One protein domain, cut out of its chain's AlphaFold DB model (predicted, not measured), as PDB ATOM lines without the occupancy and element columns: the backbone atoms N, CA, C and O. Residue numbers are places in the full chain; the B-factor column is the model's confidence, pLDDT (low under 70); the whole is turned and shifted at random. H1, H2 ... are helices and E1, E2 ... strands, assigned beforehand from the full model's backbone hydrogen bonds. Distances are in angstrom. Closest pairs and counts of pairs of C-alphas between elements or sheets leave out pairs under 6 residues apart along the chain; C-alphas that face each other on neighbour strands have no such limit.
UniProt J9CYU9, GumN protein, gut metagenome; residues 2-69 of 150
ATOM      1  N   LYS A   2     -44.582 -20.970  24.675       76.44
ATOM      2  CA  LYS A   2     -44.437 -21.843  23.485       76.44
ATOM      3  C   LYS A   2     -43.073 -21.753  22.767       76.44
ATOM      4  O   LYS A   2     -42.467 -22.782  22.511       76.44
ATOM      5  N   GLN A   3     -42.537 -20.549  22.537       81.38
ATOM      6  CA  GLN A   3     -41.204 -20.374  21.926       81.38
ATOM      7  C   GLN A   3     -40.047 -20.887  22.797       81.38
ATOM      8  O   GLN A   3     -39.090 -21.433  22.269       81.38
ATOM      9  N   ARG A   4     -40.134 -20.746  24.127       88.50
ATOM     10  CA  ARG A   4     -39.090 -21.240  25.044       88.50
ATOM     11  C   ARG A   4     -39.072 -22.770  25.088       88.50
ATOM     12  O   ARG A   4     -37.999 -23.356  25.103       88.50
ATOM     13  N   VAL A   5     -40.251 -23.396  25.045       91.06
ATOM     14  CA  VAL A   5     -40.393 -24.858  24.941       91.06
ATOM     15  C   VAL A   5     -39.870 -25.362  23.594       91.06
ATOM     16  O   VAL A   5     -39.131 -26.336  23.565       91.06
ATOM     17  N   LEU A   6     -40.180 -24.670  22.492       93.06
ATOM     18  CA  LEU A   6     -39.671 -25.023  21.162       93.06
ATOM     19  C   LEU A   6     -38.140 -24.912  21.073       93.06
ATOM     20  O   LEU A   6     -37.498 -25.805  20.530       93.06
ATOM     21  N   LEU A   7     -37.554 -23.851  21.632       93.75
ATOM     22  CA  LEU A   7     -36.099 -23.668  21.667       93.75
ATOM     23  C   LEU A   7     -35.403 -24.752  22.497       93.75
ATOM     24  O   LEU A   7     -34.391 -25.278  22.050       93.75
ATOM     25  N   LEU A   8     -35.964 -25.116  23.655       92.62
ATOM     26  CA  LEU A   8     -35.480 -26.236  24.472       92.62
ATOM     27  C   LEU A   8     -35.567 -27.574  23.730       92.62
ATOM     28  O   LEU A   8     -34.665 -28.398  23.821       92.62
ATOM     29  N   PHE A   9     -36.643 -27.792  22.978       92.31
ATOM     30  CA  PHE A   9     -36.810 -29.014  22.201       92.31
ATOM     31  C   PHE A   9     -35.786 -29.104  21.057       92.31
ATOM     32  O   PHE A   9     -35.167 -30.145  20.859       92.31
ATOM     33  N   LEU A  10     -35.546 -27.994  20.350       91.94
ATOM     34  CA  LEU A  10     -34.536 -27.905  19.291       91.94
ATOM     35  C   LEU A  10     -33.108 -28.097  19.815       91.94
ATOM     36  O   LEU A  10     -32.318 -28.781  19.169       91.94
ATOM     37  N   SER A  11     -32.769 -27.541  20.981       86.56
ATOM     38  CA  SER A  11     -31.439 -27.733  21.566       86.56
ATOM     39  C   SER A  11     -31.211 -29.170  22.039       86.56
ATOM     40  O   SER A  11     -30.119 -29.695  21.837       86.56
ATOM     41  N   VAL A  12     -32.232 -29.850  22.572       89.06
ATOM     42  CA  VAL A  12     -32.143 -31.284  22.902       89.06
ATOM     43  C   VAL A  12     -31.951 -32.131  21.643       89.06
ATOM     44  O   VAL A  12     -31.053 -32.968  21.616       89.06
ATOM     45  N   LEU A  13     -32.720 -31.883  20.578       87.81
ATOM     46  CA  LEU A  13     -32.555 -32.590  19.301       87.81
ATOM     47  C   LEU A  13     -31.151 -32.397  18.708       87.81
ATOM     48  O   LEU A  13     -30.563 -33.353  18.202       87.81
ATOM     49  N   PHE A  14     -30.598 -31.185  18.800       83.94
ATOM     50  CA  PHE A  14     -29.246 -30.885  18.334       83.94
ATOM     51  C   PHE A  14     -28.179 -31.655  19.126       83.94
ATOM     52  O   PHE A  14     -27.306 -32.278  18.529       83.94
ATOM     53  N   VAL A  15     -28.279 -31.686  20.460       82.00
ATOM     54  CA  VAL A  15     -27.337 -32.425  21.321       82.00
ATOM     55  C   VAL A  15     -27.449 -33.936  21.111       82.00
ATOM     56  O   VAL A  15     -26.430 -34.611  21.017       82.00
ATOM     57  N   CYS A  16     -28.662 -34.475  20.963       78.94
ATOM     58  CA  CYS A  16     -28.871 -35.899  20.679       78.94
ATOM     59  C   CYS A  16     -28.369 -36.327  19.289       78.94
ATOM     60  O   CYS A  16     -28.174 -37.518  19.062       78.94
ATOM     61  N   SER A  17     -28.161 -35.377  18.374       74.38
ATOM     62  CA  SER A  17     -27.624 -35.633  17.031       74.38
ATOM     63  C   SER A  17     -26.099 -35.482  16.955       74.38
ATOM     64  O   SER A  17     -25.504 -35.793  15.925       74.38
ATOM     65  N   ALA A  18     -25.447 -34.999  18.017       66.62
ATOM     66  CA  ALA A  18     -24.001 -34.835  18.050       66.62
ATOM     67  C   ALA A  18     -23.310 -36.188  18.296       66.62
ATOM     68  O   ALA A  18     -23.332 -36.716  19.406       66.62
ATOM     69  N   SER A  19     -22.662 -36.747  17.270       65.94
ATOM     70  CA  SER A  19     -21.802 -37.927  17.417       65.94
ATOM     71  C   SER A  19     -20.349 -37.504  17.649       65.94
ATOM     72  O   SER A  19     -19.697 -36.979  16.745       65.94
ATOM     73  N   ALA A  20     -19.810 -37.768  18.837       67.50
ATOM     74  CA  ALA A  20     -18.368 -37.737  19.058       67.50
ATOM     75  C   ALA A  20     -17.776 -39.081  18.603       67.50
ATOM     76  O   ALA A  20     -17.831 -40.064  19.339       67.50
ATOM     77  N   GLN A  21     -17.262 -39.145  17.372       76.12
ATOM     78  CA  GLN A  21     -16.614 -40.354  16.854       76.12
ATOM     79  C   GLN A  21     -15.108 -40.342  17.143       76.12
ATOM     80  O   GLN A  21     -14.419 -39.364  16.855       76.12
ATOM     81  N   LEU A  22     -14.605 -41.439  17.714       86.06
ATOM     82  CA  LEU A  22     -13.182 -41.635  18.027       86.06
ATOM     83  C   LEU A  22     -12.363 -42.082  16.811       86.06
ATOM     84  O   LEU A  22     -11.147 -41.919  16.801       86.06
ATOM     85  N   LEU A  23     -13.034 -42.649  15.807       90.06
ATOM     86  CA  LEU A  23     -12.447 -43.146  14.571       90.06
ATOM     87  C   LEU A  23     -12.957 -42.312  13.399       90.06
ATOM     88  O   LEU A  23     -14.160 -42.222  13.167       90.06
ATOM     89  N   TRP A  24     -12.030 -41.729  12.651       91.88
ATOM     90  CA  TRP A  24     -12.300 -40.954  11.450       91.88
ATOM     91  C   TRP A  24     -11.757 -41.674  10.229       91.88
ATOM     92  O   TRP A  24     -10.569 -41.977  10.167       91.88
ATOM     93  N   LYS A  25     -12.617 -41.895   9.236       92.62
ATOM     94  CA  LYS A  25     -12.207 -42.321   7.898       92.62
ATOM     95  C   LYS A  25     -11.935 -41.083   7.045       92.62
ATOM     96  O   LYS A  25     -12.777 -40.194   6.954       92.62
ATOM     97  N   VAL A  26     -10.768 -41.040   6.421       93.00
ATOM     98  CA  VAL A  26     -10.326 -39.984   5.511       93.00
ATOM     99  C   VAL A  26     -10.288 -40.565   4.102       93.00
ATOM    100  O   VAL A  26      -9.559 -41.518   3.833       93.00
ATOM    101  N   GLU A  27     -11.087 -39.999   3.203       93.31
ATOM    102  CA  GLU A  27     -11.209 -40.430   1.809       93.31
ATOM    103  C   GLU A  27     -11.429 -39.231   0.873       93.31
ATOM    104  O   GLU A  27     -11.810 -38.147   1.317       93.31
ATOM    105  N   GLY A  28     -11.182 -39.420  -0.427       91.69
ATOM    106  CA  GLY A  28     -11.400 -38.404  -1.462       91.69
ATOM    107  C   GLY A  28     -10.126 -37.743  -2.002       91.69
ATOM    108  O   GLY A  28      -9.005 -38.186  -1.744       91.69
ATOM    109  N   LYS A  29     -10.329 -36.678  -2.791       84.19
ATOM    110  CA  LYS A  29      -9.310 -35.982  -3.595       84.19
ATOM    111  C   LYS A  29      -8.505 -36.959  -4.470       84.19
ATOM    112  O   LYS A  29      -9.054 -37.460  -5.441       84.19
ATOM    113  N   ASP A  30      -7.267 -37.257  -4.082       91.94
ATOM    114  CA  ASP A  30      -6.302 -38.066  -4.840       91.94
ATOM    115  C   ASP A  30      -5.847 -39.319  -4.057       91.94
ATOM    116  O   ASP A  30      -4.825 -39.929  -4.371       91.94
ATOM    117  N   LEU A  31      -6.569 -39.700  -2.993       90.38
ATOM    118  CA  LEU A  31      -6.231 -40.873  -2.183       90.38
ATOM    119  C   LEU A  31      -6.619 -42.174  -2.897       90.38
ATOM    120  O   LEU A  31      -7.795 -42.437  -3.136       90.38
ATOM    121  N   ALA A  32      -5.628 -43.029  -3.165       91.94
ATOM    122  CA  ALA A  32      -5.845 -44.349  -3.765       91.94
ATOM    123  C   ALA A  32      -6.562 -45.343  -2.826       91.94
ATOM    124  O   ALA A  32      -7.208 -46.280  -3.293       91.94
ATOM    125  N   LYS A  33      -6.435 -45.154  -1.506       92.81
ATOM    126  CA  LYS A  33      -7.064 -45.956  -0.444       92.81
ATOM    127  C   LYS A  33      -7.456 -45.044   0.725       92.81
ATOM    128  O   LYS A  33      -6.819 -44.004   0.899       92.81
ATOM    129  N   PRO A  34      -8.482 -45.399   1.516       93.94
ATOM    130  CA  PRO A  34      -8.841 -44.622   2.694       93.94
ATOM    131  C   PRO A  34      -7.746 -44.692   3.764       93.94
ATOM    132  O   PRO A  34      -7.118 -45.734   3.949       93.94
ATOM    133  N   SER A  35      -7.585 -43.599   4.504       94.19
ATOM    134  CA  SER A  35      -6.779 -43.543   5.726       94.19
ATOM    135  C   SER A  35      -7.691 -43.420   6.938       94.19
ATOM    136  O   SER A  35      -8.819 -42.942   6.826       94.19
ATOM    137  N   TYR A  36      -7.208 -43.819   8.110       94.25
ATOM    138  CA  TYR A  36      -7.986 -43.758   9.342       94.25
ATOM    139  C   TYR A  36      -7.212 -43.006  10.418       94.25
ATOM    140  O   TYR A  36      -6.021 -43.242  10.610       94.25
ATOM    141  N   ILE A  37      -7.891 -42.095  11.114       91.31
ATOM    142  CA  ILE A  37      -7.345 -41.350  12.246       91.31
ATOM    143  C   ILE A  37      -8.125 -41.759  13.487       91.31
ATOM    144  O   ILE A  37      -9.350 -41.644  13.525       91.31
ATOM    145  N   MET A  38      -7.405 -42.218  14.502       87.56
ATOM    146  CA  MET A  38      -7.942 -42.471  15.830       87.56
ATOM    147  C   MET A  38      -7.178 -41.618  16.834       87.56
ATOM    148  O   MET A  38      -5.950 -41.610  16.823       87.56
ATOM    149  N   GLY A  39      -7.900 -40.923  17.708       76.31
ATOM    150  CA  GLY A  39      -7.309 -40.141  18.790       76.31
ATOM    151  C   GLY A  39      -8.016 -40.410  20.113       76.31
ATOM    152  O   GLY A  39      -9.244 -40.427  20.174       76.31
ATOM    153  N   THR A  40      -7.239 -40.606  21.176       70.31
ATOM    154  CA  THR A  40      -7.725 -40.677  22.562       70.31
ATOM    155  C   THR A  40      -6.942 -39.705  23.437       70.31
ATOM    156  O   THR A  40      -5.999 -39.061  22.985       70.31
ATOM    157  N   GLN A  41      -7.294 -39.614  24.718       65.19
ATOM    158  CA  GLN A  41      -6.378 -39.059  25.713       65.19
ATOM    159  C   GLN A  41      -5.208 -40.046  25.947       65.19
ATOM    160  O   GLN A  41      -5.448 -41.256  25.975       65.19
ATOM    161  N   HIS A  42      -3.986 -39.542  26.185       59.09
ATOM    162  CA  HIS A  42      -2.733 -40.299  26.423       59.09
ATOM    163  C   HIS A  42      -2.775 -41.394  27.520       59.09
ATOM    164  O   HIS A  42      -1.817 -42.141  27.678       59.09
ATOM    165  N   LEU A  43      -3.854 -41.502  28.309       55.47
ATOM    166  CA  LEU A  43      -3.983 -42.439  29.440       55.47
ATOM    167  C   LEU A  43      -4.973 -43.590  29.193       55.47
ATOM    168  O   LEU A  43      -5.292 -44.343  30.116       55.47
ATOM    169  N   ALA A  44      -5.493 -43.741  27.972       63.56
ATOM    170  CA  ALA A  44      -6.338 -44.881  27.642       63.56
ATOM    171  C   ALA A  44      -5.510 -46.179  27.661       63.56
ATOM    172  O   ALA A  44      -4.468 -46.277  27.018       63.56
ATOM    173  N   LYS A  45      -5.975 -47.199  28.395       69.81
ATOM    174  CA  LYS A  45      -5.359 -48.536  28.345       69.81
ATOM    175  C   LYS A  45      -5.431 -49.068  26.916       69.81
ATOM    176  O   LYS A  45      -6.448 -48.872  26.261       69.81
ATOM    177  N   GLN A  46      -4.426 -49.825  26.471       70.94
ATOM    178  CA  GLN A  46      -4.413 -50.426  25.129       70.94
ATOM    179  C   GLN A  46      -5.694 -51.221  24.825       70.94
ATOM    180  O   GLN A  46      -6.192 -51.158  23.711       70.94
ATOM    181  N   SER A  47      -6.294 -51.881  25.822       78.12
ATOM    182  CA  SER A  47      -7.581 -52.587  25.691       78.12
ATOM    183  C   SER A  47      -8.760 -51.698  25.265       78.12
ATOM    184  O   SER A  47      -9.812 -52.206  24.901       78.12
ATOM    185  N   PHE A  48      -8.624 -50.372  25.324       82.19
ATOM    186  CA  PHE A  48      -9.626 -49.430  24.835       82.19
ATOM    187  C   PHE A  48      -9.821 -49.524  23.318       82.19
ATOM    188  O   PHE A  48     -10.912 -49.253  22.835       82.19
ATOM    189  N   VAL A  49      -8.815 -49.969  22.560       81.12
ATOM    190  CA  VAL A  49      -8.967 -50.170  21.108       81.12
ATOM    191  C   VAL A  49     -10.090 -51.160  20.779       81.12
ATOM    192  O   VAL A  49     -10.779 -51.002  19.778       81.12
ATOM    193  N   ASP A  50     -10.342 -52.134  21.656       83.62
ATOM    194  CA  ASP A  50     -11.390 -53.135  21.455       83.62
ATOM    195  C   ASP A  50     -12.805 -52.576  21.665       83.62
ATOM    196  O   ASP A  50     -13.775 -53.200  21.238       83.62
ATOM    197  N   SER A  51     -12.943 -51.408  22.304       85.88
ATOM    198  CA  SER A  51     -14.242 -50.771  22.539       85.88
ATOM    199  C   SER A  51     -14.666 -49.820  21.419       85.88
ATOM    200  O   SER A  51     -15.817 -49.385  21.416       85.88
ATOM    201  N   VAL A  52     -13.771 -49.496  20.477       88.12
ATOM    202  CA  VAL A  52     -14.040 -48.541  19.394       88.12
ATOM    203  C   VAL A  52     -14.642 -49.270  18.189       88.12
ATOM    204  O   VAL A  52     -13.939 -50.039  17.523       88.12
ATOM    205  N   PRO A  53     -15.926 -49.027  17.856       88.25
ATOM    206  CA  PRO A  53     -16.567 -49.684  16.722       88.25
ATOM    207  C   PRO A  53     -15.831 -49.396  15.408       88.25
ATOM    208  O   PRO A  53     -15.462 -48.257  15.131       88.25
ATOM    209  N   GLY A  54     -15.618 -50.436  14.599       90.31
ATOM    210  CA  GLY A  54     -14.974 -50.335  13.283       90.31
ATOM    211  C   GLY A  54     -13.448 -50.187  13.302       90.31
ATOM    212  O   GLY A  54     -12.829 -50.237  12.241       90.31
ATOM    213  N   LEU A  55     -12.804 -50.054  14.471       91.00
ATOM    214  CA  LEU A  55     -11.348 -49.889  14.531       91.00
ATOM    215  C   LEU A  55     -10.592 -51.145  14.075       91.00
ATOM    216  O   LEU A  55      -9.597 -51.037  13.363       91.00
ATOM    217  N   ARG A  56     -11.073 -52.342  14.432       90.69
ATOM    218  CA  ARG A  56     -10.469 -53.599  13.955       90.69
ATOM    219  C   ARG A  56     -10.603 -53.772  12.443       90.69
ATOM    220  O   ARG A  56      -9.661 -54.237  11.810       90.69
ATOM    221  N   ASP A  57     -11.725 -53.344  11.871       93.25
ATOM    222  CA  ASP A  57     -11.928 -53.371  10.421       93.25
ATOM    223  C   ASP A  57     -10.977 -52.391   9.724       93.25
ATOM    224  O   ASP A  57     -10.372 -52.738   8.714       93.25
ATOM    225  N   ALA A  58     -10.774 -51.202  10.305       93.19
ATOM    226  CA  ALA A  58      -9.776 -50.248   9.834       93.19
ATOM    227  C   ALA A  58      -8.356 -50.842   9.876       93.19
ATOM    228  O   ALA A  58      -7.632 -50.761   8.887       93.19
ATOM    229  N   PHE A  59      -7.967 -51.511  10.969       91.69
ATOM    230  CA  PHE A  59      -6.670 -52.192  11.040       91.69
ATOM    231  C   PHE A  59      -6.510 -53.296   9.993       91.69
ATOM    232  O   PHE A  59      -5.421 -53.449   9.453       91.69
ATOM    233  N   ALA A  60      -7.571 -54.043   9.685       92.75
ATOM    234  CA  ALA A  60      -7.513 -55.130   8.711       92.75
ATOM    235  C   ALA A  60      -7.283 -54.649   7.267       92.75
ATOM    236  O   ALA A  60      -6.772 -55.412   6.448       92.75
ATOM    237  N   VAL A  61      -7.663 -53.407   6.944       93.00
ATOM    238  CA  VAL A  61      -7.513 -52.834   5.594       93.00
ATOM    239  C   VAL A  61      -6.321 -51.887   5.459       93.00
ATOM    240  O   VAL A  61      -5.885 -51.613   4.339       93.00
ATOM    241  N   CYS A  62      -5.791 -51.378   6.574       93.12
ATOM    242  CA  CYS A  62      -4.605 -50.533   6.589       93.12
ATOM    243  C   CYS A  62      -3.342 -51.354   6.309       93.12
ATOM    244  O   CYS A  62      -3.048 -52.331   6.988       93.12
ATOM    245  N   GLU A  63      -2.540 -50.903   5.347       94.00
ATOM    246  CA  GLU A  63      -1.235 -51.512   5.054       94.00
ATOM    247  C   GLU A  63      -0.182 -51.167   6.112       94.00
ATOM    248  O   GLU A  63       0.797 -51.890   6.286       94.00
ATOM    249  N   GLN A  64      -0.363 -50.035   6.793       91.56
ATOM    250  CA  GLN A  64       0.563 -49.500   7.782       91.56
ATOM    251  C   GLN A  64      -0.223 -48.845   8.918       91.56
ATOM    252  O   GLN A  64      -1.260 -48.220   8.693       91.56
ATOM    253  N   VAL A  65       0.292 -48.980  10.140       89.12
ATOM    254  CA  VAL A  65      -0.281 -48.384  11.350       89.12
ATOM    255  C   VAL A  65       0.804 -47.574  12.043       89.12
ATOM    256  O   VAL A  65       1.871 -48.098  12.355       89.12
ATOM    257  N   TYR A  66       0.511 -46.302  12.300       87.12
ATOM    258  CA  TYR A  66       1.357 -45.407  13.082       87.12
ATOM    259  C   TYR A  66       0.665 -45.141  14.417       87.12
ATOM    260  O   TYR A  66      -0.492 -44.726  14.442       87.12
ATOM    261  N   GLY A  67       1.362 -45.402  15.520       82.69
ATOM    262  CA  GLY A  67       0.853 -45.202  16.875       82.69
ATOM    263  C   GLY A  67       1.940 -44.681  17.809       82.69
ATOM    264  O   GLY A  67       3.102 -44.558  17.420       82.69
ATOM    265  N   GLU A  68       1.552 -44.370  19.044       79.06
ATOM    266  CA  GLU A  68       2.490 -43.964  20.090       79.06
ATOM    267  C   GLU A  68       3.371 -45.145  20.523       79.06
ATOM    268  O   GLU A  68       2.942 -46.303  20.522       79.06
ATOM    269  N   LEU A  69       4.613 -44.852  20.912       78.25
ATOM    270  CA  LEU A  69       5.460 -45.842  21.570       78.25
ATOM    271  C   LEU A  69       4.889 -46.136  22.958       78.25
ATOM    272  O   LEU A  69       4.491 -45.221  23.681       78.25
TER     273      LEU A  69
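AT A GLANCE: This is residues 2 to 69 of the 150 residues of the protein "GumN protein" of gut metagenome (UniProt J9CYU9). A small head carries one long helical arm: in the head, the two-stranded hairpin E1 and E2 has the short helix H3 over one face and the shorter H2 off toward one end, while residues 2 to 20, which include H1, stick out free. The printed part has 68 residues with three named helices and two named strands, in the order H1, E1, E2, H2, H3; the sheet E1 - E2 is antiparallel, and the class is mixed, helices and strands. The whole is extended, with a radius of gyration of the C-alphas of 17.7 A and spans of 55 by 34 by 17 A, the arm making the length.

HOW THE PARTS SIT: E1, residues 23 to 26, and E2, residues 35 to 38, form a hairpin, antiparallel at 155 degrees. N 24 and O 37 are 2.8 A apart and N 35 and O 26 are 2.9 A apart, both within hydrogen-bond range. The closest C-alphas of E2 and H3, residues 55 to 61, are those of Tyr 36 and Ala 58, 6.8 A apart. H2, residues 46 to 51, is close to H3 but not clearly touching, the closest C-alphas being those of Val 49 and Leu 55, 7.0 A apart. Their lines are about perpendicular, at 87 degrees. H1, residues 2 to 16, is apart from E2, H2 and H3. In H1 and H3 every O i to N i+4 pair is within hydrogen-bond range; in H2 it is 0 of 2, beside 3 of 3 O i to N i+3 pairs.

IN THESE COORDINATES: H1 runs 21.2 A from C-alpha 2 at (-44.437, -21.843, 23.485) to C-alpha 16. E1 is 9.8 A long; E2, H2 and H3 are each 10.2 A. H3 ends at C-alpha 61, (-7.513, -52.834, 5.594).

THE WHOLE: The C-alphas of Lys 2 and Glu 63, the two farthest apart, are 55.6 A apart. The printed part has no cut and no long link. The model's pLDDT is under 70 at residues 18 to 20 and 41 to 45.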